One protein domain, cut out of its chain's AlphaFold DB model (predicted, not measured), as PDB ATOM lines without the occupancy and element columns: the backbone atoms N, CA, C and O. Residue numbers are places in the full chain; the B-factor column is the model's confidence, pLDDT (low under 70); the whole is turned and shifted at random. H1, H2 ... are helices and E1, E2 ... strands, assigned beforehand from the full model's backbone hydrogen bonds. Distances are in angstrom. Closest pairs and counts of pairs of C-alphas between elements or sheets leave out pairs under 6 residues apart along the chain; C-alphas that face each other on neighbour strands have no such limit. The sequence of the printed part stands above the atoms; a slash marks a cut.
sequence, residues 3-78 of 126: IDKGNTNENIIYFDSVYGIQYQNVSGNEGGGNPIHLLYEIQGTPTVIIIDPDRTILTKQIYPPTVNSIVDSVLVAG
ATOM      1  N   ILE A   3     -35.991 -26.217  11.813       95.38
ATOM      2  CA  ILE A   3     -35.846 -27.243  10.778       95.38
ATOM      3  C   ILE A   3     -37.096 -28.104  10.836       95.38
ATOM      4  O   ILE A   3     -37.387 -28.693  11.878       95.38
ATOM      5  N   ASP A   4     -37.811 -28.181   9.724       95.12
ATOM      6  CA  ASP A   4     -39.091 -28.867   9.667       95.12
ATOM      7  C   ASP A   4     -39.037 -30.059   8.706       95.12
ATOM      8  O   ASP A   4     -39.073 -29.936   7.481       95.12
ATOM      9  N   LYS A   5     -38.888 -31.244   9.297       94.50
ATOM     10  CA  LYS A   5     -38.678 -32.504   8.589       94.50
ATOM     11  C   LYS A   5     -39.958 -32.962   7.883       94.50
ATOM     12  O   LYS A   5     -41.001 -33.110   8.508       94.50
ATOM     13  N   GLY A   6     -39.828 -33.328   6.610       95.38
ATOM     14  CA  GLY A   6     -40.890 -33.908   5.781       95.38
ATOM     15  C   GLY A   6     -41.740 -32.887   5.023       95.38
ATOM     16  O   GLY A   6     -42.486 -33.279   4.128       95.38
ATOM     17  N   ASN A   7     -41.594 -31.599   5.332       97.00
ATOM     18  CA  ASN A   7     -42.387 -30.524   4.742       97.00
ATOM     19  C   ASN A   7     -41.683 -29.855   3.553       97.00
ATOM     20  O   ASN A   7     -40.453 -29.921   3.423       97.00
ATOM     21  N   THR A   8     -42.477 -29.224   2.682       98.06
ATOM     22  CA  THR A   8     -41.985 -28.451   1.531       98.06
ATOM     23  C   THR A   8     -41.777 -26.978   1.877       98.06
ATOM     24  O   THR A   8     -42.337 -26.478   2.852       98.06
ATOM     25  N   ASN A   9     -41.031 -26.246   1.048       97.31
ATOM     26  CA  ASN A   9     -40.910 -24.783   1.158       97.31
ATOM     27  C   ASN A   9     -42.269 -24.069   1.244       97.31
ATOM     28  O   ASN A   9     -42.416 -23.127   2.018       97.31
ATOM     29  N   GLU A  10     -43.264 -24.519   0.476       97.75
ATOM     30  CA  GLU A  10     -44.609 -23.933   0.493       97.75
ATOM     31  C   GLU A  10     -45.288 -24.118   1.856       97.75
ATOM     32  O   GLU A  10     -45.891 -23.180   2.379       97.75
ATOM     33  N   ASN A  11     -45.130 -25.292   2.479       96.88
ATOM     34  CA  ASN A  11     -45.664 -25.544   3.816       96.88
ATOM     35  C   ASN A  11     -45.011 -24.639   4.869       96.88
ATOM     36  O   ASN A  11     -45.723 -24.113   5.723       96.88
ATOM     37  N   ILE A  12     -43.693 -24.413   4.779       96.25
ATOM     38  CA  ILE A  12     -42.972 -23.515   5.697       96.25
ATOM     39  C   ILE A  12     -43.447 -22.077   5.542       96.25
ATOM     40  O   ILE A  12     -43.779 -21.439   6.534       96.25
ATOM     41  N   ILE A  13     -43.548 -21.577   4.308       95.81
ATOM     42  CA  ILE A  13     -44.009 -20.206   4.045       95.81
ATOM     43  C   ILE A  13     -45.421 -20.001   4.599       95.81
ATOM     44  O   ILE A  13     -45.702 -18.985   5.239       95.81
ATOM     45  N   TYR A  14     -46.311 -20.972   4.384       96.75
ATOM     46  CA  TYR A  14     -47.657 -20.916   4.938       96.75
ATOM     47  C   TYR A  14     -47.639 -20.926   6.472       96.75
ATOM     48  O   TYR A  14     -48.264 -20.065   7.092       96.75
ATOM     49  N   PHE A  15     -46.891 -21.842   7.091       95.31
ATOM     50  CA  PHE A  15     -46.758 -21.928   8.546       95.31
ATOM     51  C   PHE A  15     -46.240 -20.617   9.151       95.31
ATOM     52  O   PHE A  15     -46.845 -20.084  10.084       95.31
ATOM     53  N   ASP A  16     -45.185 -20.047   8.571       95.38
ATOM     54  CA  ASP A  16     -44.601 -18.782   9.013       95.38
ATOM     55  C   ASP A  16     -45.615 -17.638   8.919       95.38
ATOM     56  O   ASP A  16     -45.712 -16.821   9.837       95.38
ATOM     57  N   SER A  17     -46.432 -17.618   7.856       95.38
ATOM     58  CA  SER A  17     -47.483 -16.613   7.674       95.38
ATOM     59  C   SER A  17     -48.621 -16.728   8.696       95.38
ATOM     60  O   SER A  17     -49.150 -15.709   9.138       95.38
ATOM     61  N   VAL A  18     -48.982 -17.950   9.105       97.31
ATOM     62  CA  VAL A  18     -50.073 -18.208  10.059       97.31
ATOM     63  C   VAL A  18     -49.646 -17.894  11.490       97.31
ATOM     64  O   VAL A  18     -50.412 -17.296  12.243       97.31
ATOM     65  N   TYR A  19     -48.428 -18.286  11.870       94.25
ATOM     66  CA  TYR A  19     -47.935 -18.159  13.246       94.25
ATOM     67  C   TYR A  19     -47.037 -16.937  13.473       94.25
ATOM     68  O   TYR A  19     -46.551 -16.734  14.585       94.25
ATOM     69  N   GLY A  20     -46.827 -16.108  12.445       94.00
ATOM     70  CA  GLY A  20     -46.024 -14.889  12.537       94.00
ATOM     71  C   GLY A  20     -44.558 -15.170  12.865       94.00
ATOM     72  O   GLY A  20     -43.937 -14.417  13.618       94.00
ATOM     73  N   ILE A  21     -44.010 -16.270  12.349       92.31
ATOM     74  CA  ILE A  21     -42.634 -16.668  12.639       92.31
ATOM     75  C   ILE A  21     -41.666 -15.727  11.920       92.31
ATOM     76  O   ILE A  21     -41.749 -15.526  10.713       92.31
ATOM     77  N   GLN A  22     -40.739 -15.140  12.678       89.00
ATOM     78  CA  GLN A  22     -39.770 -14.162  12.159       89.00
ATOM     79  C   GLN A  22     -38.340 -14.703  12.076       89.00
ATOM     80  O   GLN A  22     -37.466 -14.067  11.489       89.00
ATOM     81  N   TYR A  23     -38.074 -15.859  12.682       89.88
ATOM     82  CA  TYR A  23     -36.774 -16.511  12.578       89.88
ATOM     83  C   TYR A  23     -36.720 -17.416  11.347       89.88
ATOM     84  O   TYR A  23     -37.731 -17.934  10.893       89.88
ATOM     85  N   GLN A  24     -35.513 -17.641  10.828       91.62
ATOM     86  CA  GLN A  24     -35.304 -18.477   9.645       91.62
ATOM     87  C   GLN A  24     -35.775 -19.919   9.876       91.62
ATOM     88  O   GLN A  24     -35.365 -20.543  10.861       91.62
ATOM     89  N   ASN A  25     -36.555 -20.447   8.935       94.50
ATOM     90  CA  ASN A  25     -36.996 -21.836   8.898       94.50
ATOM     91  C   ASN A  25     -36.535 -22.529   7.619       94.50
ATOM     92  O   ASN A  25     -36.482 -21.927   6.548       94.50
ATOM     93  N   VAL A  26     -36.188 -23.806   7.752       95.50
ATOM     94  CA  VAL A  26     -35.682 -24.639   6.662       95.50
ATOM     95  C   VAL A  26     -36.611 -25.833   6.473       95.50
ATOM     96  O   VAL A  26     -36.884 -26.568   7.425       95.50
ATOM     97  N   SER A  27     -37.082 -26.032   5.242       97.25
ATOM     98  CA  SER A  27     -37.928 -27.170   4.881       97.25
ATOM     99  C   SER A  27     -37.131 -28.472   4.805       97.25
ATOM    100  O   SER A  27     -35.920 -28.499   4.556       97.25
ATOM    101  N   GLY A  28     -37.828 -29.583   5.005       96.75
ATOM    102  CA  GLY A  28     -37.253 -30.914   4.950       96.75
ATOM    103  C   GLY A  28     -36.858 -31.321   3.535       96.75
ATOM    104  O   GLY A  28     -35.748 -31.828   3.343       96.75
ATOM    105  N   ASN A  29     -37.758 -31.103   2.572       96.25
ATOM    106  CA  ASN A  29     -37.658 -31.661   1.223       96.25
ATOM    107  C   ASN A  29     -36.715 -30.856   0.320       96.25
ATOM    108  O   ASN A  29     -35.781 -31.431  -0.234       96.25
ATOM    109  N   GLU A  30     -36.913 -29.544   0.195       97.38
ATOM    110  CA  GLU A  30     -36.080 -28.690  -0.664       97.38
ATOM    111  C   GLU A  30     -34.965 -27.972   0.109       97.38
ATOM    112  O   GLU A  30     -33.902 -27.704  -0.446       97.38
ATOM    113  N   GLY A  31     -35.187 -27.662   1.388       94.69
ATOM    114  CA  GLY A  31     -34.250 -26.918   2.235       94.69
ATOM    115  C   GLY A  31     -33.133 -27.769   2.844       94.69
ATOM    116  O   GLY A  31     -32.217 -27.233   3.465       94.69
ATOM    117  N   GLY A  32     -33.187 -29.093   2.680       95.19
ATOM    118  CA  GLY A  32     -32.192 -30.013   3.235       95.19
ATOM    119  C   GLY A  32     -32.384 -30.327   4.722       95.19
ATOM    120  O   GLY A  32     -31.492 -30.904   5.341       95.19
ATOM    121  N   GLY A  33     -33.542 -30.009   5.309       95.56
ATOM    122  CA  GLY A  33     -33.839 -30.318   6.709       95.56
ATOM    123  C   GLY A  33     -33.915 -31.819   7.021       95.56
ATOM    124  O   GLY A  33     -33.571 -32.235   8.128       95.56
ATOM    125  N   ASN A  34     -34.299 -32.654   6.046       95.94
ATOM    126  CA  ASN A  34     -34.408 -34.106   6.230       95.94
ATOM    127  C   ASN A  34     -33.050 -34.764   6.567       95.94
ATOM    128  O   ASN A  34     -32.971 -35.458   7.585       95.94
ATOM    129  N   PRO A  35     -31.967 -34.533   5.792       96.69
ATOM    130  CA  PRO A  35     -30.623 -34.968   6.169       96.69
ATOM    131  C   PRO A  35     -30.162 -34.461   7.538       96.69
ATOM    132  O   PRO A  35     -29.540 -35.213   8.282       96.69
ATOM    133  N   ILE A  36     -30.476 -33.211   7.895       93.50
ATOM    134  CA  ILE A  36     -30.043 -32.630   9.175       93.50
ATOM    135  C   ILE A  36     -30.727 -33.315  10.361       93.50
ATOM    136  O   ILE A  36     -30.068 -33.619  11.350       93.50
ATOM    137  N   HIS A  37     -32.018 -33.634  10.243       93.12
ATOM    138  CA  HIS A  37     -32.735 -34.401  11.262       93.12
ATOM    139  C   HIS A  37     -32.061 -35.753  11.556       93.12
ATOM    140  O   HIS A  37     -31.986 -36.165  12.711       93.12
ATOM    141  N   LEU A  38     -31.543 -36.422  10.519       93.56
ATOM    142  CA  LEU A  38     -30.796 -37.673  10.663       93.56
ATOM    143  C   LEU A  38     -29.398 -37.441  11.248       93.56
ATOM    144  O   LEU A  38     -28.998 -38.160  12.155       93.56
ATOM    145  N   LEU A  39     -28.678 -36.425  10.763       94.38
ATOM    146  CA  LEU A  39     -27.318 -36.097  11.202       94.38
ATOM    147  C   LEU A  39     -27.244 -35.758  12.697       94.38
ATOM    148  O   LEU A  39     -26.277 -36.111  13.362       94.38
ATOM    149  N   TYR A  40     -28.262 -35.072  13.219       92.69
ATOM    150  CA  TYR A  40     -28.361 -34.719  14.636       92.69
ATOM    151  C   TYR A  40     -29.053 -35.805  15.476       92.69
ATOM    152  O   TYR A  40     -29.286 -35.590  16.663       92.69
ATOM    153  N   GLU A  41     -29.373 -36.956  14.872       93.44
ATOM    154  CA  GLU A  41     -29.977 -38.119  15.529       93.44
ATOM    155  C   GLU A  41     -31.265 -37.779  16.298       93.44
ATOM    156  O   GLU A  41     -31.529 -38.313  17.378       93.44
ATOM    157  N   ILE A  42     -32.093 -36.888  15.747       92.69
ATOM    158  CA  ILE A  42     -33.319 -36.433  16.407       92.69
ATOM    159  C   ILE A  42     -34.317 -37.595  16.524       92.69
ATOM    160  O   ILE A  42     -34.844 -38.077  15.525       92.69
ATOM    161  N   GLN A  43     -34.618 -38.018  17.755       89.69
ATOM    162  CA  GLN A  43     -35.515 -39.155  18.026       89.69
ATOM    163  C   GLN A  43     -36.992 -38.759  18.184       89.69
ATOM    164  O   GLN A  43     -37.871 -39.616  18.166       89.69
ATOM    165  N   GLY A  44     -37.283 -37.466  18.344       88.38
ATOM    166  CA  GLY A  44     -38.640 -36.965  18.544       88.38
ATOM    167  C   GLY A  44     -38.746 -35.462  18.309       88.38
ATOM    168  O   GLY A  44     -37.753 -34.734  18.357       88.38
ATOM    169  N   THR A  45     -39.957 -34.989  18.031       89.25
ATOM    170  CA  THR A  45     -40.255 -33.570  17.808       89.25
ATOM    171  C   THR A  45     -41.309 -33.071  18.809       89.25
ATOM    172  O   THR A  45     -42.222 -33.827  19.147       89.25
ATOM    173  N   PRO A  46     -41.211 -31.815  19.292       91.00
ATOM    174  CA  PRO A  46     -40.129 -30.852  19.052       91.00
ATOM    175  C   PRO A  46     -38.838 -31.193  19.825       91.00
ATOM    176  O   PRO A  46     -38.892 -31.680  20.952       91.00
ATOM    177  N   THR A  47     -37.680 -30.883  19.233       93.00
ATOM    178  CA  THR A  47     -36.362 -30.928  19.893       93.00
ATOM    179  C   THR A  47     -35.670 -29.580  19.713       93.00
ATOM    180  O   THR A  47     -35.595 -29.071  18.596       93.00
ATOM    181  N   VAL A  48     -35.172 -29.002  20.808       94.50
ATOM    182  CA  VAL A  48     -34.424 -27.737  20.811       94.50
ATOM    183  C   VAL A  48     -32.982 -28.016  21.220       94.50
ATOM    184  O   VAL A  48     -32.745 -28.651  22.250       94.50
ATOM    185  N   ILE A  49     -32.045 -27.537  20.401       94.00
ATOM    186  CA  ILE A  49     -30.599 -27.719  20.556       94.00
ATOM    187  C   ILE A  49     -29.946 -26.349  20.711       94.00
ATOM    188  O   ILE A  49     -30.312 -25.411  20.000       94.00
ATOM    189  N   ILE A  50     -28.964 -26.246  21.605       94.00
ATOM    190  CA  ILE A  50     -28.090 -25.070  21.708       94.00
ATOM    191  C   ILE A  50     -26.762 -25.390  21.033       94.00
ATOM    192  O   ILE A  50     -26.101 -26.374  21.376       94.00
ATOM    193  N   ILE A  51     -26.395 -24.537  20.082       93.38
ATOM    194  CA  ILE A  51     -25.143 -24.592  19.334       93.38
ATOM    195  C   ILE A  51     -24.415 -23.272  19.589       93.38
ATOM    196  O   ILE A  51     -24.991 -22.208  19.361       93.38
ATOM    197  N   ASP A  52     -23.183 -23.351  20.075       92.75
ATOM    198  CA  ASP A  52     -22.327 -22.189  20.324       92.75
ATOM    199  C   ASP A  52     -21.726 -21.662  18.996       92.75
ATOM    200  O   ASP A  52     -21.723 -22.394  17.997       92.75
ATOM    201  N   PRO A  53     -21.224 -20.412  18.893       92.69
ATOM    202  CA  PRO A  53     -20.670 -19.882  17.644       92.69
ATOM    203  C   PRO A  53     -19.488 -20.676  17.071       92.69
ATOM    204  O   PRO A  53     -19.264 -20.645  15.858       92.69
ATOM    205  N   ASP A  54     -18.754 -21.412  17.910       94.81
ATOM    206  CA  ASP A  54     -17.691 -22.337  17.494       94.81
ATOM    207  C   ASP A  54     -18.228 -23.659  16.897       94.81
ATOM    208  O   ASP A  54     -17.452 -24.487  16.418       94.81
ATOM    209  N   ARG A  55     -19.562 -23.811  16.848       91.44
ATOM    210  CA  ARG A  55     -20.336 -24.971  16.378       91.44
ATOM    211  C   ARG A  55     -20.359 -26.155  17.341       91.44
ATOM    212  O   ARG A  55     -20.838 -27.228  16.966       91.44
ATOM    213  N   THR A  56     -19.904 -25.975  18.574       93.44
ATOM    214  CA  THR A  56     -20.037 -26.981  19.623       93.44
ATOM    215  C   THR A  56     -21.503 -27.109  20.036       93.44
ATOM    216  O   THR A  56     -22.202 -26.123  20.269       93.44
ATOM    217  N   ILE A  57     -21.993 -28.346  20.130       92.06
ATOM    218  CA  ILE A  57     -23.346 -28.626  20.624       92.06
ATOM    219  C   ILE A  57     -23.297 -28.674  22.152       92.06
ATOM    220  O   ILE A  57     -22.776 -29.631  22.723       92.06
ATOM    221  N   LEU A  58     -23.862 -27.661  22.811       87.56
ATOM    222  CA  LEU A  58     -23.851 -27.537  24.275       87.56
ATOM    223  C   LEU A  58     -25.003 -28.296  24.940       87.56
ATOM    224  O   LEU A  58     -24.870 -28.817  26.042       87.56
ATOM    225  N   THR A  59     -26.162 -28.369  24.286       81.69
ATOM    226  CA  THR A  59     -27.336 -29.089  24.801       81.69
ATOM    227  C   THR A  59     -28.088 -29.714  23.641       81.69
ATOM    228  O   THR A  59     -28.520 -29.002  22.740       81.69
ATOM    229  N   LYS A  60     -28.247 -31.044  23.665       79.81
ATOM    230  CA  LYS A  60     -28.905 -31.817  22.595       79.81
ATOM    231  C   LYS A  60     -30.430 -31.873  22.714       79.81
ATOM    232  O   LYS A  60     -31.091 -32.192  21.733       79.81
ATOM    233  N   GLN A  61     -30.989 -31.587  23.889       90.12
ATOM    234  CA  GLN A  61     -32.434 -31.559  24.078       90.12
ATOM    235  C   GLN A  61     -32.814 -30.733  25.305       90.12
ATOM    236  O   GLN A  61     -32.471 -31.084  26.431       90.12
ATOM    237  N   ILE A  62     -33.578 -29.668  25.082       92.38
ATOM    238  CA  ILE A  62     -34.294 -28.956  26.143       92.38
ATOM    239  C   ILE A  62     -35.696 -29.555  26.242       92.38
ATOM    240  O   ILE A  62     -36.456 -29.520  25.271       92.38
ATOM    241  N   TYR A  63     -36.042 -30.121  27.401       88.38
ATOM    242  CA  TYR A  63     -37.345 -30.742  27.628       88.38
ATOM    243  C   TYR A  63     -37.879 -30.455  29.042       88.38
ATOM    244  O   TYR A  63     -37.160 -30.705  30.010       88.38
ATOM    245  N   PRO A  64     -39.136 -29.992  29.185       90.94
ATOM    246  CA  PRO A  64     -40.033 -29.531  28.120       90.94
ATOM    247  C   PRO A  64     -39.515 -28.229  27.473       90.94
ATOM    248  O   PRO A  64     -38.907 -27.424  28.170       90.94
ATOM    249  N   PRO A  65     -39.755 -27.974  26.173       91.50
ATOM    250  CA  PRO A  65     -39.276 -26.766  25.497       91.50
ATOM    251  C   PRO A  65     -40.198 -25.567  25.774       91.50
ATOM    252  O   PRO A  65     -40.920 -25.086  24.904       91.50
ATOM    253  N   THR A  66     -40.201 -25.096  27.017       94.50
ATOM    254  CA  THR A  66     -40.904 -23.870  27.427       94.50
ATOM    255  C   THR A  66     -40.031 -22.634  27.210       94.50
ATOM    256  O   THR A  66     -38.808 -22.739  27.115       94.50
ATOM    257  N   VAL A  67     -40.640 -21.445  27.190       91.50
ATOM    258  CA  VAL A  67     -39.898 -20.174  27.096       91.50
ATOM    259  C   VAL A  67     -38.840 -20.076  28.199       91.50
ATOM    260  O   VAL A  67     -37.677 -19.833  27.896       91.50
ATOM    261  N   ASN A  68     -39.218 -20.348  29.451       94.69
ATOM    262  CA  ASN A  68     -38.303 -20.255  30.591       94.69
ATOM    263  C   ASN A  68     -37.139 -21.241  30.458       94.69
ATOM    264  O   ASN A  68     -35.990 -20.829  30.494       94.69
ATOM    265  N   SER A  69     -37.416 -22.519  30.179       94.56
ATOM    266  CA  SER A  69     -36.358 -23.528  30.026       94.56
ATOM    267  C   SER A  69     -35.400 -23.234  28.871       94.56
ATOM    268  O   SER A  69     -34.223 -23.577  28.950       94.56
ATOM    269  N   ILE A  70     -35.887 -22.615  27.789       93.56
ATOM    270  CA  ILE A  70     -35.040 -22.215  26.661       93.56
ATOM    271  C   ILE A  70     -34.155 -21.036  27.069       93.56
ATOM    272  O   ILE A  70     -32.946 -21.095  26.863       93.56
ATOM    273  N   VAL A  71     -34.737 -19.998  27.677       93.69
ATOM    274  CA  VAL A  71     -33.995 -18.821  28.150       93.69
ATOM    275  C   VAL A  71     -32.941 -19.226  29.177       93.69
ATOM    276  O   VAL A  71     -31.779 -18.865  29.012       93.69
ATOM    277  N   ASP A  72     -33.303 -20.038  30.168       94.19
ATOM    278  CA  ASP A  72     -32.387 -20.508  31.208       94.19
ATOM    279  C   ASP A  72     -31.223 -21.300  30.605       94.19
ATOM    280  O   ASP A  72     -30.065 -21.065  30.948       94.19
ATOM    281  N   SER A  73     -31.501 -22.189  29.646       94.06
ATOM    282  CA  SER A  73     -30.456 -22.966  28.969       94.06
ATOM    283  C   SER A  73     -29.506 -22.073  28.159       94.06
ATOM    284  O   SER A  73     -28.301 -22.313  28.143       94.06
ATOM    285  N   VAL A  74     -30.020 -21.018  27.514       93.81
ATOM    286  CA  VAL A  74     -29.198 -20.036  26.786       93.81
ATOM    287  C   VAL A  74     -28.341 -19.205  27.745       93.81
ATOM    288  O   VAL A  74     -27.170 -18.974  27.455       93.81
ATOM    289  N   LEU A  75     -28.880 -18.793  28.897       94.25
ATOM    290  CA  LEU A  75     -28.118 -18.070  29.921       94.25
ATOM    291  C   LEU A  75     -27.001 -18.944  30.515       94.25
ATOM    292  O   LEU A  75     -25.874 -18.478  30.668       94.25
ATOM    293  N   VAL A  76     -27.284 -20.222  30.792       93.19
ATOM    294  CA  VAL A  76     -26.285 -21.201  31.265       93.19
ATOM    295  C   VAL A  76     -25.186 -21.434  30.226       93.19
ATOM    296  O   VAL A  76     -24.024 -21.594  30.593       93.19
ATOM    297  N   ALA A  77     -25.528 -21.396  28.937       91.62
ATOM    298  CA  ALA A  77     -24.569 -21.463  27.836       91.62
ATOM    299  C   ALA A  77     -23.719 -20.184  27.665       91.62
ATOM    300  O   ALA A  77     -22.882 -20.130  26.771       91.62
ATOM    301  N   GLY A  78     -23.910 -19.153  28.499       92.81
ATOM    302  CA  GLY A  78     -23.176 -17.886  28.418       92.81
ATOM    303  C   GLY A  78     -23.832 -16.834  27.518       92.81
ATOM    304  O   GLY A  78     -23.236 -15.790  27.251       92.81
TER     305      GLY A  78
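Overview. This is residues 3 to 78 of the 126 residues of an uncharacterized protein of Bacteroidetes bacterium 4484_249 (UniProt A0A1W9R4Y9). Two small lobes are joined by a long link: the first holds H1 with E1 alongside it and H2 beyond E1, and the second holds E2 with H3 near it. Each lobe has a short strand pairing, residues 3 to 4 with E1 and residues 50 to 51 with E2, and no helix touches another. The printed part has 76 residues, with three named helices and two named strands in the order H1, E1, H2, E2, H3; it is mostly helix by its named elements, though under half of the residues are in them. It is only just compact, close to loose, with a radius of gyration of the C-alphas of 13.4 A and spans of 36 by 27 by 23 A.

Arrangement. Start at residues 3 to 4, which pair in parallel with residues 26 to 27 of E1, residues 25 to 27. H1, residues 9 to 19, has 6 pairs of C-alphas within 8 A of E1, the closest being Asn 9 and Ser 27 at 5.3 A. Next look at H2, residues 33 to 39: its closest C-alphas to E1 are Gly 33 and Ser 27, 5.5 A apart. Farther on, residues 50 to 51 pair antiparallel with E2, residues 57 to 59. E2 and H3, residues 67 to 76, are near each other, with 5 pairs of C-alphas within 10 A. H1 and H3 are apart, and so are E1 and E2, which pair with no named strand. In H1, H2 and H3 every O i to N i+4 pair is within hydrogen-bond range.

Along the chain. Find C-alpha 9 at (-40.910, -24.783, 1.158); from there H1 runs 15.5 A to C-alpha 19. E1 covers 6.7 A, H2 9.8 A and E2 5.8 A. H3 runs 14.3 A and ends at C-alpha 76, at (-26.285, -21.201, 31.265).

Size, cuts and confidence. The C-alphas of Glu 10 and Val 76, the two farthest apart, are 35.9 A from each other. The link from H2 to E2, residues 40 to 56, is long. The printed part has no cut, and no printed residue is under 70 in pLDDT.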